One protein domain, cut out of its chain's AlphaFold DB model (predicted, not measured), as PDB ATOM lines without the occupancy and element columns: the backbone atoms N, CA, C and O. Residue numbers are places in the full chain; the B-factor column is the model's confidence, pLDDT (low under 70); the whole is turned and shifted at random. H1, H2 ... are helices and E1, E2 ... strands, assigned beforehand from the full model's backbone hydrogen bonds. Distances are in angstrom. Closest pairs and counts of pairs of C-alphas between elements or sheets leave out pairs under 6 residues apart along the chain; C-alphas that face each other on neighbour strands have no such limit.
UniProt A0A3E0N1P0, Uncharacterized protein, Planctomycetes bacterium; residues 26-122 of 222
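AT A GLANCE: This is residues 26 to 122 of the 222 residues of an uncharacterized protein of Planctomycetes bacterium (UniProt A0A3E0N1P0). The model is a wide, open V of helices: the long helix H2 makes one arm and H5 the other, and they meet near their ends beside a very short two-stranded sheet, E1 and E2. H1 turns across the far end of H2, H6 continues beyond H5 as a free end, and H3 and H4 form a small, loose head at the corner. The printed part has 97 residues, with six named helices and two named strands in the order H1 H2 E1 H3 H4 E2 H5 H6; the sheet, E1 - E2, is antiparallel, and the class is mostly helix. The whole is extended, with a radius of gyration of the C-alphas of 22.2 A and spans of 68 by 30 by 18 A; residues 47 to 60 of H2 and residues 110 to 122 stand free.

IN THESE COORDINATES: H1, residues 26 to 34, begins at C-alpha 26 at (154.578, 103.040, 93.712) and measures 12.4 A. H2, residues 40 to 63, is the longest helix at 34.7 A and ends at C-alpha 63 at (130.393, 115.152, 104.312). E1 is residues 64 to 66, H3 residues 67 to 74, and H4 residues 78 to 88, 15.4 A long. E2 is residues 96 to 98, and H5, residues 99 to 112, measures 19.6 A. H6, residues 114 to 122, is 11.8 A long and ends at C-alpha 122 at (110.673, 143.986, 106.719).

HOW THE PARTS SIT: H1 touches H2 at residues 42 to 46 alone; the closest C-alphas, of Ala 28 and Glu 42, are 5.4 A apart, and the lines are about perpendicular at 74 degrees. E1 and E2 are antiparallel at 153 degrees, with N 65 and O 97 at 2.9 A and N 97 and O 65 at 2.8 A, within hydrogen-bond range. H3 and H4 only just touch, with 3 pairs of C-alphas within 8 A, the closest being Cys 71 and His 78 at 6.5 A; they are about perpendicular at 87 degrees. H2 and H5 only just touch, with 3 such pairs and only at their ends; the closest C-alphas, of Arg 63 and Leu 99, are 5.3 A apart, and the tilt is steep at 48 degrees, the same way. H5 and H6 meet only through their link, while H4 and H5 are apart. In H1 to H6 every O i to N i+4 pair is within hydrogen-bond range.

THE WHOLE: The two C-alphas farthest apart, of Ala 34 and Ala 122, are 69.8 A apart. The printed part has no cut and no long link; the link from H4 to E2, 7 residues, is short and the others are tight. The mean pLDDT of the printed part is 86.6, and residues 59 to 62 and 119 to 122 are under 70.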
ATOM      1  N   GLN A  26     154.285 104.440  93.387       89.44
ATOM      2  CA  GLN A  26     154.578 103.040  93.712       89.44
ATOM      3  C   GLN A  26     156.083 102.779  93.827       89.44
ATOM      4  O   GLN A  26     156.514 102.147  94.795       89.44
ATOM      5  N   ALA A  27     156.882 103.314  92.899       86.56
ATOM      6  CA  ALA A  27     158.340 103.224  92.959       86.56
ATOM      7  C   ALA A  27     158.901 103.905  94.222       86.56
ATOM      8  O   ALA A  27     159.723 103.319  94.929       86.56
ATOM      9  N   ALA A  28     158.394 105.094  94.565       86.56
ATOM     10  CA  ALA A  28     158.768 105.813  95.782       86.56
ATOM     11  C   ALA A  28     158.443 105.008  97.056       86.56
ATOM     12  O   ALA A  28     159.272 104.894  97.958       86.56
ATOM     13  N   LEU A  29     157.260 104.390  97.131       88.31
ATOM     14  CA  LEU A  29     156.856 103.566  98.276       88.31
ATOM     15  C   LEU A  29     157.711 102.300  98.418       88.31
ATOM     16  O   LEU A  29     158.037 101.914  99.541       88.31
ATOM     17  N   GLN A  30     158.082 101.657  97.308       89.81
ATOM     18  CA  GLN A  30     158.967 100.489  97.321       89.81
ATOM     19  C   GLN A  30     160.374 100.859  97.807       89.81
ATOM     20  O   GLN A  30     160.891 100.205  98.711       89.81
ATOM     21  N   LYS A  31     160.946 101.959  97.305       90.00
ATOM     22  CA  LYS A  31     162.255 102.468  97.746       90.00
ATOM     23  C   LYS A  31     162.266 102.883  99.215       90.00
ATOM     24  O   LYS A  31     163.195 102.542  99.940       90.00
ATOM     25  N   LYS A  32     161.193 103.530  99.688       89.31
ATOM     26  CA  LYS A  32     161.021 103.889 101.107       89.31
ATOM     27  C   LYS A  32     160.991 102.651 102.011       89.31
ATOM     28  O   LYS A  32     161.567 102.685 103.092       89.31
ATOM     29  N   LYS A  33     160.360 101.554 101.571       88.38
ATOM     30  CA  LYS A  33     160.367 100.267 102.295       88.38
ATOM     31  C   LYS A  33     161.736  99.582 102.276       88.38
ATOM     32  O   LYS A  33     162.096  98.953 103.263       88.38
ATOM     33  N   ALA A  34     162.477  99.710 101.178       91.25
ATOM     34  CA  ALA A  34     163.827  99.169 101.031       91.25
ATOM     35  C   ALA A  34     164.913 100.004 101.745       91.25
ATOM     36  O   ALA A  34     166.051  99.559 101.848       91.25
ATOM     37  N   GLY A  35     164.579 101.200 102.251       87.31
ATOM     38  CA  GLY A  35     165.529 102.106 102.907       87.31
ATOM     39  C   GLY A  35     166.435 102.878 101.939       87.31
ATOM     40  O   GLY A  35     167.444 103.445 102.357       87.31
ATOM     41  N   GLU A  36     166.094 102.911 100.649       90.88
ATOM     42  CA  GLU A  36     166.867 103.606  99.619       90.88
ATOM     43  C   GLU A  36     166.576 105.117  99.590       90.88
ATOM     44  O   GLU A  36     165.496 105.581  99.967       90.88
ATOM     45  N   LYS A  37     167.540 105.910  99.099       87.00
ATOM     46  CA  LYS A  37     167.354 107.357  98.908       87.00
ATOM     47  C   LYS A  37     166.383 107.623  97.753       87.00
ATOM     48  O   LYS A  37     166.590 107.161  96.634       87.00
ATOM     49  N   LEU A  38     165.355 108.419  98.031       86.38
ATOM     50  CA  LEU A  38     164.336 108.832  97.064       86.38
ATOM     51  C   LEU A  38     164.877 109.914  96.120       86.38
ATOM     52  O   LEU A  38     165.584 110.829  96.550       86.38
ATOM     53  N   LEU A  39     164.516 109.845  94.837       89.12
ATOM     54  CA  LEU A  39     164.802 110.922  93.882       89.12
ATOM     55  C   LEU A  39     163.874 112.124  94.116       89.12
ATOM     56  O   LEU A  39     162.720 111.959  94.498       89.12
ATOM     57  N   GLN A  40     164.322 113.342  93.787       85.00
ATOM     58  CA  GLN A  40     163.498 114.557  93.943       85.00
ATOM     59  C   GLN A  40     162.134 114.470  93.234       85.00
ATOM     60  O   GLN A  40     161.127 114.929  93.763       85.00
ATOM     61  N   ARG A  41     162.081 113.829  92.057       84.31
ATOM     62  CA  ARG A  41     160.823 113.601  91.320       84.31
ATOM     63  C   ARG A  41     159.876 112.640  92.046       84.31
ATOM     64  O   ARG A  41     158.666 112.793  91.944       84.31
ATOM     65  N   GLU A  42     160.423 111.665  92.768       82.62
ATOM     66  CA  GLU A  42     159.666 110.689  93.558       82.62
ATOM     67  C   GLU A  42     159.144 111.315  94.856       82.62
ATOM     68  O   GLU A  42     158.002 111.066  95.225       82.62
ATOM     69  N   ILE A  43     159.938 112.183  95.496       85.75
ATOM     70  CA  ILE A  43     159.524 112.963  96.674       85.75
ATOM     71  C   ILE A  43     158.341 113.867  96.315       85.75
ATOM     72  O   ILE A  43     157.291 113.765  96.940       85.75
ATOM     73  N   ALA A  44     158.460 114.668  95.252       86.94
ATOM     74  CA  ALA A  44     157.389 115.567  94.821       86.94
ATOM     75  C   ALA A  44     156.104 114.815  94.415       86.94
ATOM     76  O   ALA A  44     154.993 115.284  94.663       86.94
ATOM     77  N   ALA A  45     156.234 113.637  93.793       87.81
ATOM     78  CA  ALA A  45     155.085 112.791  93.467       87.81
ATOM     79  C   ALA A  45     154.406 112.232  94.729       87.81
ATOM     80  O   ALA A  45     153.176 112.174  94.782       87.81
ATOM     81  N   LEU A  46     155.192 111.852  95.738       86.94
ATOM     82  CA  LEU A  46     154.703 111.323  97.008       86.94
ATOM     83  C   LEU A  46     154.020 112.410  97.849       86.94
ATOM     84  O   LEU A  46     152.906 112.181  98.305       86.94
ATOM     85  N   GLU A  47     154.603 113.606  97.952       89.00
ATOM     86  CA  GLU A  47     153.980 114.769  98.608       89.00
ATOM     87  C   GLU A  47     152.644 115.135  97.953       89.00
ATOM     88  O   GLU A  47     151.630 115.303  98.628       89.00
ATOM     89  N   LYS A  48     152.606 115.187  96.615       87.75
ATOM     90  CA  LYS A  48     151.372 115.473  95.875       87.75
ATOM     91  C   LYS A  48     150.305 114.400  96.099       87.75
ATOM     92  O   LYS A  48     149.119 114.718  96.177       87.75
ATOM     93  N   PHE A  49     150.706 113.134  96.198       87.44
ATOM     94  CA  PHE A  49     149.793 112.040  96.511       87.44
ATOM     95  C   PHE A  49     149.267 112.127  97.949       87.44
ATOM     96  O   PHE A  49     148.067 111.968  98.155       87.44
ATOM     97  N   GLU A  50     150.125 112.414  98.929       87.69
ATOM     98  CA  GLU A  50     149.725 112.609 100.327       87.69
ATOM     99  C   GLU A  50     148.747 113.783 100.461       87.69
ATOM    100  O   GLU A  50     147.672 113.610 101.031       87.69
ATOM    101  N   GLN A  51     149.025 114.914  99.808       87.25
ATOM    102  CA  GLN A  51     148.131 116.071  99.784       87.25
ATOM    103  C   GLN A  51     146.754 115.738  99.182       87.25
ATOM    104  O   GLN A  51     145.726 116.103  99.747       87.25
ATOM    105  N   GLN A  52     146.709 114.984  98.077       85.62
ATOM    106  CA  GLN A  52     145.446 114.522  97.481       85.62
ATOM    107  C   GLN A  52     144.692 113.533  98.379       85.62
ATOM    108  O   GLN A  52     143.458 113.514  98.388       85.62
ATOM    109  N   GLN A  53     145.404 112.678  99.115       83.19
ATOM    110  CA  GLN A  53     144.787 111.761 100.071       83.19
ATOM    111  C   GLN A  53     144.210 112.517 101.262       83.19
ATOM    112  O   GLN A  53     143.094 112.211 101.678       83.19
ATOM    113  N   ASP A  54     144.924 113.509 101.778       81.50
ATOM    114  CA  ASP A  54     144.465 114.326 102.896       81.50
ATOM    115  C   ASP A  54     143.284 115.209 102.503       81.50
ATOM    116  O   ASP A  54     142.315 115.276 103.253       81.50
ATOM    117  N   GLU A  55     143.268 115.766 101.292       81.31
ATOM    118  CA  GLU A  55     142.099 116.463 100.751       81.31
ATOM    119  C   GLU A  55     140.893 115.517 100.617       81.31
ATOM    120  O   GLU A  55     139.798 115.823 101.087       81.31
ATOM    121  N   ARG A  56     141.083 114.307 100.068       75.88
ATOM    122  CA  ARG A  56     140.012 113.295  99.972       75.88
ATOM    123  C   ARG A  56     139.510 112.834 101.338       75.88
ATOM    124  O   ARG A  56     138.312 112.595 101.497       75.88
ATOM    125  N   ARG A  57     140.400 112.674 102.319       76.75
ATOM    126  CA  ARG A  57     140.041 112.343 103.706       76.75
ATOM    127  C   ARG A  57     139.289 113.505 104.345       76.75
ATOM    128  O   ARG A  57     138.231 113.271 104.918       76.75
ATOM    129  N   GLY A  58     139.769 114.734 104.164       72.50
ATOM    130  CA  GLY A  58     139.106 115.965 104.582       72.50
ATOM    131  C   GLY A  58     137.687 116.049 104.033       72.50
ATOM    132  O   GLY A  58     136.750 116.195 104.805       72.50
ATOM    133  N   LEU A  59     137.492 115.812 102.734       65.69
ATOM    134  CA  LEU A  59     136.168 115.797 102.102       65.69
ATOM    135  C   LEU A  59     135.230 114.724 102.682       65.69
ATOM    136  O   LEU A  59     134.025 114.957 102.794       65.69
ATOM    137  N   ARG A  60     135.753 113.563 103.102       64.19
ATOM    138  CA  ARG A  60     134.949 112.552 103.816       64.19
ATOM    139  C   ARG A  60     134.485 113.060 105.183       64.19
ATOM    140  O   ARG A  60     133.325 112.844 105.525       64.19
ATOM    141  N   PHE A  61     135.349 113.759 105.923       64.00
ATOM    142  CA  PHE A  61     134.980 114.408 107.187       64.00
ATOM    143  C   PHE A  61     134.036 115.602 106.988       64.00
ATOM    144  O   PHE A  61     133.160 115.826 107.816       64.00
ATOM    145  N   VAL A  62     134.155 116.329 105.873       67.75
ATOM    146  CA  VAL A  62     133.244 117.428 105.514       67.75
ATOM    147  C   VAL A  62     131.849 116.903 105.183       67.75
ATOM    148  O   VAL A  62     130.867 117.575 105.460       67.75
ATOM    149  N   ARG A  63     131.719 115.702 104.612       84.00
ATOM    150  CA  ARG A  63     130.393 115.152 104.312       84.00
ATOM    151  C   ARG A  63     129.668 114.658 105.559       84.00
ATOM    152  O   ARG A  63     128.463 114.845 105.667       84.00
ATOM    153  N   ALA A  64     130.379 114.001 106.469       87.75
ATOM    154  CA  ALA A  64     129.770 113.267 107.566       87.75
ATOM    155  C   ALA A  64     130.481 113.569 108.888       87.75
ATOM    156  O   ALA A  64     131.624 113.158 109.097       87.75
ATOM    157  N   ILE A  65     129.783 114.246 109.799       90.25
ATOM    158  CA  ILE A  65     130.315 114.615 111.114       90.25
ATOM    159  C   ILE A  65     129.650 113.762 112.196       90.25
ATOM    160  O   ILE A  65     128.420 113.744 112.298       90.25
ATOM    161  N   PRO A  66     130.422 113.077 113.059       92.12
ATOM    162  CA  PRO A  66     129.863 112.430 114.236       92.12
ATOM    163  C   PRO A  66     129.134 113.440 115.126       92.12
ATOM    164  O   PRO A  66     129.678 114.491 115.470       92.12
ATOM    165  N   LYS A  67     127.925 113.089 115.570       93.12
ATOM    166  CA  LYS A  67     127.043 113.980 116.338       93.12
ATOM    167  C   LYS A  67     127.710 114.593 117.569       93.12
ATOM    168  O   LYS A  67     127.430 115.741 117.898       93.12
ATOM    169  N   LYS A  68     128.618 113.853 118.212       93.06
ATOM    170  CA  LYS A  68     129.410 114.324 119.358       93.06
ATOM    171  C   LYS A  68     130.133 115.643 119.051       93.06
ATOM    172  O   LYS A  68     129.978 116.597 119.804       93.06
ATOM    173  N   PHE A  69     130.867 115.705 117.940       91.44
ATOM    174  CA  PHE A  69     131.623 116.900 117.551       91.44
ATOM    175  C   PHE A  69     130.698 118.050 117.171       91.44
ATOM    176  O   PHE A  69     130.928 119.186 117.560       91.44
ATOM    177  N   TRP A  70     129.595 117.751 116.484       92.38
ATOM    178  CA  TRP A  70     128.598 118.770 116.177       92.38
ATOM    179  C   TRP A  70     127.992 119.392 117.440       92.38
ATOM    180  O   TRP A  70     127.796 120.601 117.498       92.38
ATOM    181  N   CYS A  71     127.706 118.590 118.466       93.38
ATOM    182  CA  CYS A  71     127.195 119.084 119.747       93.38
ATOM    183  C   CYS A  71     128.214 119.979 120.458       93.38
ATOM    184  O   CYS A  71     127.845 121.031 120.972       93.38
ATOM    185  N   GLU A  72     129.486 119.584 120.434       93.31
ATOM    186  CA  GLU A  72     130.595 120.366 120.983       93.31
ATOM    187  C   GLU A  72     130.749 121.715 120.263       93.31
ATOM    188  O   GLU A  72     130.826 122.750 120.918       93.31
ATOM    189  N   TRP A  73     130.697 121.731 118.929       91.75
ATOM    190  CA  TRP A  73     130.839 122.958 118.135       91.75
ATOM    191  C   TRP A  73     129.609 123.865 118.186       91.75
ATOM    192  O   TRP A  73     129.740 125.084 118.230       91.75
ATOM    193  N   SER A  74     128.408 123.286 118.176       89.06
ATOM    194  CA  SER A  74     127.151 124.046 118.207       89.06
ATOM    195  C   SER A  74     126.731 124.477 119.616       89.06
ATOM    196  O   SER A  74     125.784 125.253 119.755       89.06
ATOM    197  N   GLY A  75     127.373 123.949 120.665       92.44
ATOM    198  CA  GLY A  75     126.976 124.159 122.060       92.44
ATOM    199  C   GLY A  75     125.601 123.569 122.405       92.44
ATOM    200  O   GLY A  75     124.966 123.986 123.375       92.44
ATOM    201  N   ARG A  76     125.088 122.630 121.597       93.12
ATOM    202  CA  ARG A  76     123.764 122.012 121.779       93.12
ATOM    203  C   ARG A  76     123.887 120.618 122.379       93.12
ATOM    204  O   ARG A  76     124.836 119.888 122.123       93.12
ATOM    205  N   GLN A  77     122.878 120.210 123.144       95.75
ATOM    206  CA  GLN A  77     122.797 118.852 123.678       95.75
ATOM    207  C   GLN A  77     122.223 117.876 122.641       95.75
ATOM    208  O   GLN A  77     121.340 118.229 121.855       95.75
ATOM    209  N   HIS A  78     122.645 116.607 122.712       94.50
ATOM    210  CA  HIS A  78     122.145 115.528 121.845       94.50
ATOM    211  C   HIS A  78     120.611 115.426 121.862       94.50
ATOM    212  O   HIS A  78     119.990 115.263 120.813       94.50
ATOM    213  N   ARG A  79     119.999 115.553 123.049       95.44
ATOM    214  CA  ARG A  79     118.543 115.477 123.227       95.44
ATOM    215  C   ARG A  79     117.816 116.602 122.494       95.44
ATOM    216  O   ARG A  79     116.815 116.341 121.840       95.44
ATOM    217  N   THR A  80     118.328 117.831 122.580       94.75
ATOM    218  CA  THR A  80     117.751 118.993 121.890       94.75
ATOM    219  C   THR A  80     117.798 118.808 120.378       94.75
ATOM    220  O   THR A  80     116.802 119.058 119.713       94.75
ATOM    221  N   LEU A  81     118.917 118.310 119.844       93.56
ATOM    222  CA  LEU A  81     119.049 118.049 118.409       93.56
ATOM    223  C   LEU A  81     118.113 116.944 117.922       93.56
ATOM    224  O   LEU A  81     117.551 117.078 116.842       93.56
ATOM    225  N   ASN A  82     117.923 115.874 118.699       94.25
ATOM    226  CA  ASN A  82     116.939 114.839 118.365       94.25
ATOM    227  C   ASN A  82     115.523 115.411 118.352       94.25
ATOM    228  O   ASN A  82     114.822 115.257 117.365       94.25
ATOM    229  N   ALA A  83     115.145 116.159 119.390       93.94
ATOM    230  CA  ALA A  83     113.829 116.785 119.442       93.94
ATOM    231  C   ALA A  83     113.603 117.760 118.272       93.94
ATOM    232  O   ALA A  83     112.511 117.821 117.721       93.94
ATOM    233  N   GLN A  84     114.633 118.507 117.861       92.62
ATOM    234  CA  GLN A  84     114.568 119.374 116.683       92.62
ATOM    235  C   GLN A  84     114.468 118.576 115.379       92.62
ATOM    236  O   GLN A  84     113.721 118.972 114.487       92.62
ATOM    237  N   ALA A  85     115.190 117.458 115.268       94.12
ATOM    238  CA  ALA A  85     115.066 116.549 114.135       94.12
ATOM    239  C   ALA A  85     113.637 116.006 114.017       94.12
ATOM    240  O   ALA A  85     113.080 116.030 112.927       94.12
ATOM    241  N   ASP A  86     113.027 115.613 115.134       92.06
ATOM    242  CA  ASP A  86     111.666 115.077 115.160       92.06
ATOM    243  C   ASP A  86     110.616 116.156 114.853       92.06
ATOM    244  O   ASP A  86     109.679 115.919 114.096       92.06
ATOM    245  N   LEU A  87     110.773 117.358 115.419       91.75
ATOM    246  CA  LEU A  87     109.772 118.422 115.314       91.75
ATOM    247  C   LEU A  87     109.780 119.124 113.950       91.75
ATOM    248  O   LEU A  87     108.729 119.472 113.423       91.75
ATOM    249  N   TYR A  88     110.969 119.357 113.393       90.31
ATOM    250  CA  TYR A  88     111.151 120.145 112.171       90.31
ATOM    251  C   TYR A  88     111.635 119.297 110.982       90.31
ATOM    252  O   TYR A  88     111.812 119.824 109.885       90.31
ATOM    253  N   GLY A  89     111.884 117.999 111.176       90.94
ATOM    254  CA  GLY A  89     112.386 117.110 110.127       90.94
ATOM    255  C   GLY A  89     113.850 117.355 109.747       90.94
ATOM    256  O   GLY A  89     114.222 117.096 108.603       90.94
ATOM    257  N   LEU A  90     114.687 117.881 110.655       93.56
ATOM    258  CA  LEU A  90     116.105 118.111 110.347       93.56
ATOM    259  C   LEU A  90     116.848 116.776 110.159       93.56
ATOM    260  O   LEU A  90     116.714 115.876 110.995       93.56
ATOM    261  N   PRO A  91     117.758 116.670 109.170       93.62
ATOM    262  CA  PRO A  91     118.579 115.480 108.937       93.62
ATOM    263  C   PRO A  91     119.747 115.357 109.943       93.62
ATOM    264  O   PRO A  91     120.888 115.093 109.574       93.62
ATOM    265  N   VAL A  92     119.474 115.556 111.238       94.38
ATOM    266  CA  VAL A  92     120.462 115.511 112.336       94.38
ATOM    267  C   VAL A  92     120.132 114.460 113.401       94.38
ATOM    268  O   VAL A  92     120.833 114.367 114.408       94.38
ATOM    269  N   GLY A  93     119.074 113.664 113.213       89.69
ATOM    270  CA  GLY A  93     118.615 112.669 114.194       89.69
ATOM    271  C   GLY A  93     119.593 111.508 114.414       89.69
ATOM    272  O   GLY A  93     119.708 110.992 115.525       89.69
ATOM    273  N   GLY A  94     120.371 111.147 113.391       91.75
ATOM    274  CA  GLY A  94     121.315 110.029 113.436       91.75
ATOM    275  C   GLY A  94     122.564 110.256 114.311       91.75
ATOM    276  O   GLY A  94     122.819 111.369 114.779       91.75
ATOM    277  N   PRO A  95     123.377 109.199 114.524       92.12
ATOM    278  CA  PRO A  95     124.664 109.281 115.227       92.12
ATOM    279  C   PRO A  95     125.736 110.039 114.428       92.12
ATOM    280  O   PRO A  95     126.703 110.547 114.998       92.12
ATOM    281  N   VAL A  96     125.554 110.123 113.112       92.56
ATOM    282  CA  VAL A  96     126.382 110.870 112.170       92.56
ATOM    283  C   VAL A  96     125.462 111.813 111.407       92.56
ATOM    284  O   VAL A  96     124.387 111.406 110.969       92.56
ATOM    285  N   ILE A  97     125.877 113.068 111.291       92.88
ATOM    286  CA  ILE A  97     125.155 114.125 110.595       92.88
ATOM    287  C   ILE A  97     125.759 114.258 109.198       92.88
ATOM    288  O   ILE A  97     126.963 114.492 109.071       92.88
ATOM    289  N   ASP A  98     124.929 114.105 108.166       92.19
ATOM    290  CA  ASP A  98     125.318 114.400 106.785       92.19
ATOM    291  C   ASP A  98     125.172 115.909 106.545       92.19
ATOM    292  O   ASP A  98     124.061 116.447 106.515       92.19
ATOM    293  N   LEU A  99     126.301 116.602 106.397       90.38
ATOM    294  CA  LEU A  99     126.323 118.047 106.190       90.38
ATOM    295  C   LEU A  99     125.736 118.463 104.847       90.38
ATOM    296  O   LEU A  99     125.165 119.546 104.752       90.38
ATOM    297  N   VAL A 100     125.844 117.624 103.818       90.69
ATOM    298  CA  VAL A 100     125.274 117.925 102.500       90.69
ATOM    299  C   VAL A 100     123.754 117.871 102.586       90.69
ATOM    300  O   VAL A 100     123.075 118.775 102.097       90.69
ATOM    301  N   ALA A 101     123.216 116.850 103.258       90.88
ATOM    302  CA  ALA A 101     121.782 116.750 103.510       90.88
ATOM    303  C   ALA A 101     121.280 117.924 104.363       90.88
ATOM    304  O   ALA A 101     120.246 118.506 104.048       90.88
ATOM    305  N   LEU A 102     122.030 118.302 105.404       93.44
ATOM    306  CA  LEU A 102     121.692 119.433 106.267       93.44
ATOM    307  C   LEU A 102     121.717 120.773 105.522       93.44
ATOM    308  O   LEU A 102     120.781 121.556 105.661       93.44
ATOM    309  N   ALA A 103     122.745 121.028 104.712       91.69
ATOM    310  CA  ALA A 103     122.850 122.244 103.911       91.69
ATOM    311  C   ALA A 103     121.718 122.332 102.882       91.69
ATOM    312  O   ALA A 103     121.066 123.367 102.770       91.69
ATOM    313  N   LYS A 104     121.429 121.228 102.179       93.62
ATOM    314  CA  LYS A 104     120.301 121.161 101.245       93.62
ATOM    315  C   LYS A 104     118.976 121.430 101.956       93.62
ATOM    316  O   LYS A 104     118.223 122.287 101.512       93.62
ATOM    317  N   TRP A 105     118.731 120.759 103.082       95.44
ATOM    318  CA  TRP A 105     117.533 120.973 103.892       95.44
ATOM    319  C   TRP A 105     117.393 122.436 104.326       95.44
ATOM    320  O   TRP A 105     116.310 122.999 104.217       95.44
ATOM    321  N   LEU A 106     118.485 123.077 104.756       93.62
ATOM    322  CA  LEU A 106     118.475 124.483 105.159       93.62
ATOM    323  C   LEU A 106     118.104 125.401 103.989       93.62
ATOM    324  O   LEU A 106     117.277 126.296 104.152       93.62
ATOM    325  N   HIS A 107     118.689 125.179 102.811       92.50
ATOM    326  CA  HIS A 107     118.367 125.960 101.616       92.50
ATOM    327  C   HIS A 107     116.922 125.747 101.157       92.50
ATOM    328  O   HIS A 107     116.237 126.725 100.860       92.50
ATOM    329  N   ASP A 108     116.444 124.505 101.157       92.31
ATOM    330  CA  ASP A 108     115.064 124.171 100.806       92.31
ATOM    331  C   ASP A 108     114.083 124.814 101.802       92.31
ATOM    332  O   ASP A 108     113.085 125.414 101.398       92.31
ATOM    333  N   TRP A 109     114.398 124.773 103.100       93.00
ATOM    334  CA  TRP A 109     113.598 125.405 104.147       93.00
ATOM    335  C   TRP A 109     113.554 126.930 103.990       93.00
ATOM    336  O   TRP A 109     112.469 127.514 104.023       93.00
ATOM    337  N   LEU A 110     114.702 127.577 103.762       88.25
ATOM    338  CA  LEU A 110     114.779 129.023 103.526       88.25
ATOM    339  C   LEU A 110     114.004 129.437 102.272       88.25
ATOM    340  O   LEU A 110     113.321 130.460 102.284       88.25
ATOM    341  N   ALA A 111     114.075 128.646 101.200       87.62
ATOM    342  CA  ALA A 111     113.328 128.906  99.976       87.62
ATOM    343  C   ALA A 111     111.811 128.799 100.200       87.62
ATOM    344  O   ALA A 111     111.067 129.674  99.757       87.62
ATOM    345  N   GLN A 112     111.360 127.774 100.930       87.88
ATOM    346  CA  GLN A 112     109.946 127.575 101.265       87.88
ATOM    347  C   GLN A 112     109.389 128.688 102.159       87.88
ATOM    348  O   GLN A 112     108.245 129.098 101.988       87.88
ATOM    349  N   HIS A 113     110.198 129.203 103.086       83.88
ATOM    350  CA  HIS A 113     109.766 130.205 104.064       83.88
ATOM    351  C   HIS A 113     110.192 131.628 103.695       83.88
ATOM    352  O   HIS A 113     110.074 132.533 104.519       83.88
ATOM    353  N   LYS A 114     110.660 131.857 102.460       77.56
ATOM    354  CA  LYS A 114     111.203 133.150 102.021       77.56
ATOM    355  C   LYS A 114     110.234 134.310 102.255       77.56
ATOM    356  O   LYS A 114     110.680 135.349 102.719       77.56
ATOM    357  N   GLN A 115     108.944 134.137 101.954       73.75
ATOM    358  CA  GLN A 115     107.933 135.189 102.133       73.75
ATOM    359  C   GLN A 115     107.722 135.527 103.614       73.75
ATOM    360  O   GLN A 115     107.908 136.674 104.008       73.75
ATOM    361  N   ALA A 116     107.483 134.512 104.448       74.31
ATOM    362  CA  ALA A 116     107.330 134.689 105.892       74.31
ATOM    363  C   ALA A 116     108.579 135.317 106.539       74.31
ATOM    364  O   ALA A 116     108.469 136.175 107.410       74.31
ATOM    365  N   LEU A 117     109.777 134.919 106.095       73.00
ATOM    366  CA  LEU A 117     111.038 135.499 106.557       73.00
ATOM    367  C   LEU A 117     111.223 136.937 106.059       73.00
ATOM    368  O   LEU A 117     111.671 137.779 106.828       73.00
ATOM    369  N   SER A 118     110.865 137.243 104.810       71.25
ATOM    370  CA  SER A 118     110.947 138.610 104.282       71.25
ATOM    371  C   SER A 118     109.972 139.559 104.967       71.25
ATOM    372  O   SER A 118     110.320 140.710 105.194       71.25
ATOM    373  N   GLU A 119     108.794 139.078 105.357       64.06
ATOM    374  CA  GLU A 119     107.828 139.849 106.139       64.06
ATOM    375  C   GLU A 119     108.337 140.095 107.565       64.06
ATOM    376  O   GLU A 119     108.214 141.202 108.073       64.06
ATOM    377  N   LEU A 120     108.985 139.103 108.188       61.38
ATOM    378  CA  LEU A 120     109.641 139.250 109.493       61.38
ATOM    379  C   LEU A 120     110.807 140.250 109.467       61.38
ATOM    380  O   LEU A 120     110.936 141.047 110.388       61.38
ATOM    381  N   VAL A 121     111.635 140.228 108.419       59.34
ATOM    382  CA  VAL A 121     112.774 141.152 108.271       59.34
ATOM    383  C   VAL A 121     112.309 142.558 107.878       59.34
ATOM    384  O   VAL A 121     112.840 143.535 108.390       59.34
ATOM    385  N   ALA A 122     111.269 142.687 107.046       55.06
ATOM    386  CA  ALA A 122     110.673 143.986 106.719       55.06
ATOM    387  C   ALA A 122     110.042 144.675 107.943       55.06
ATOM    388  O   ALA A 122     109.939 145.898 107.972       55.06
TER     389      ALA A 122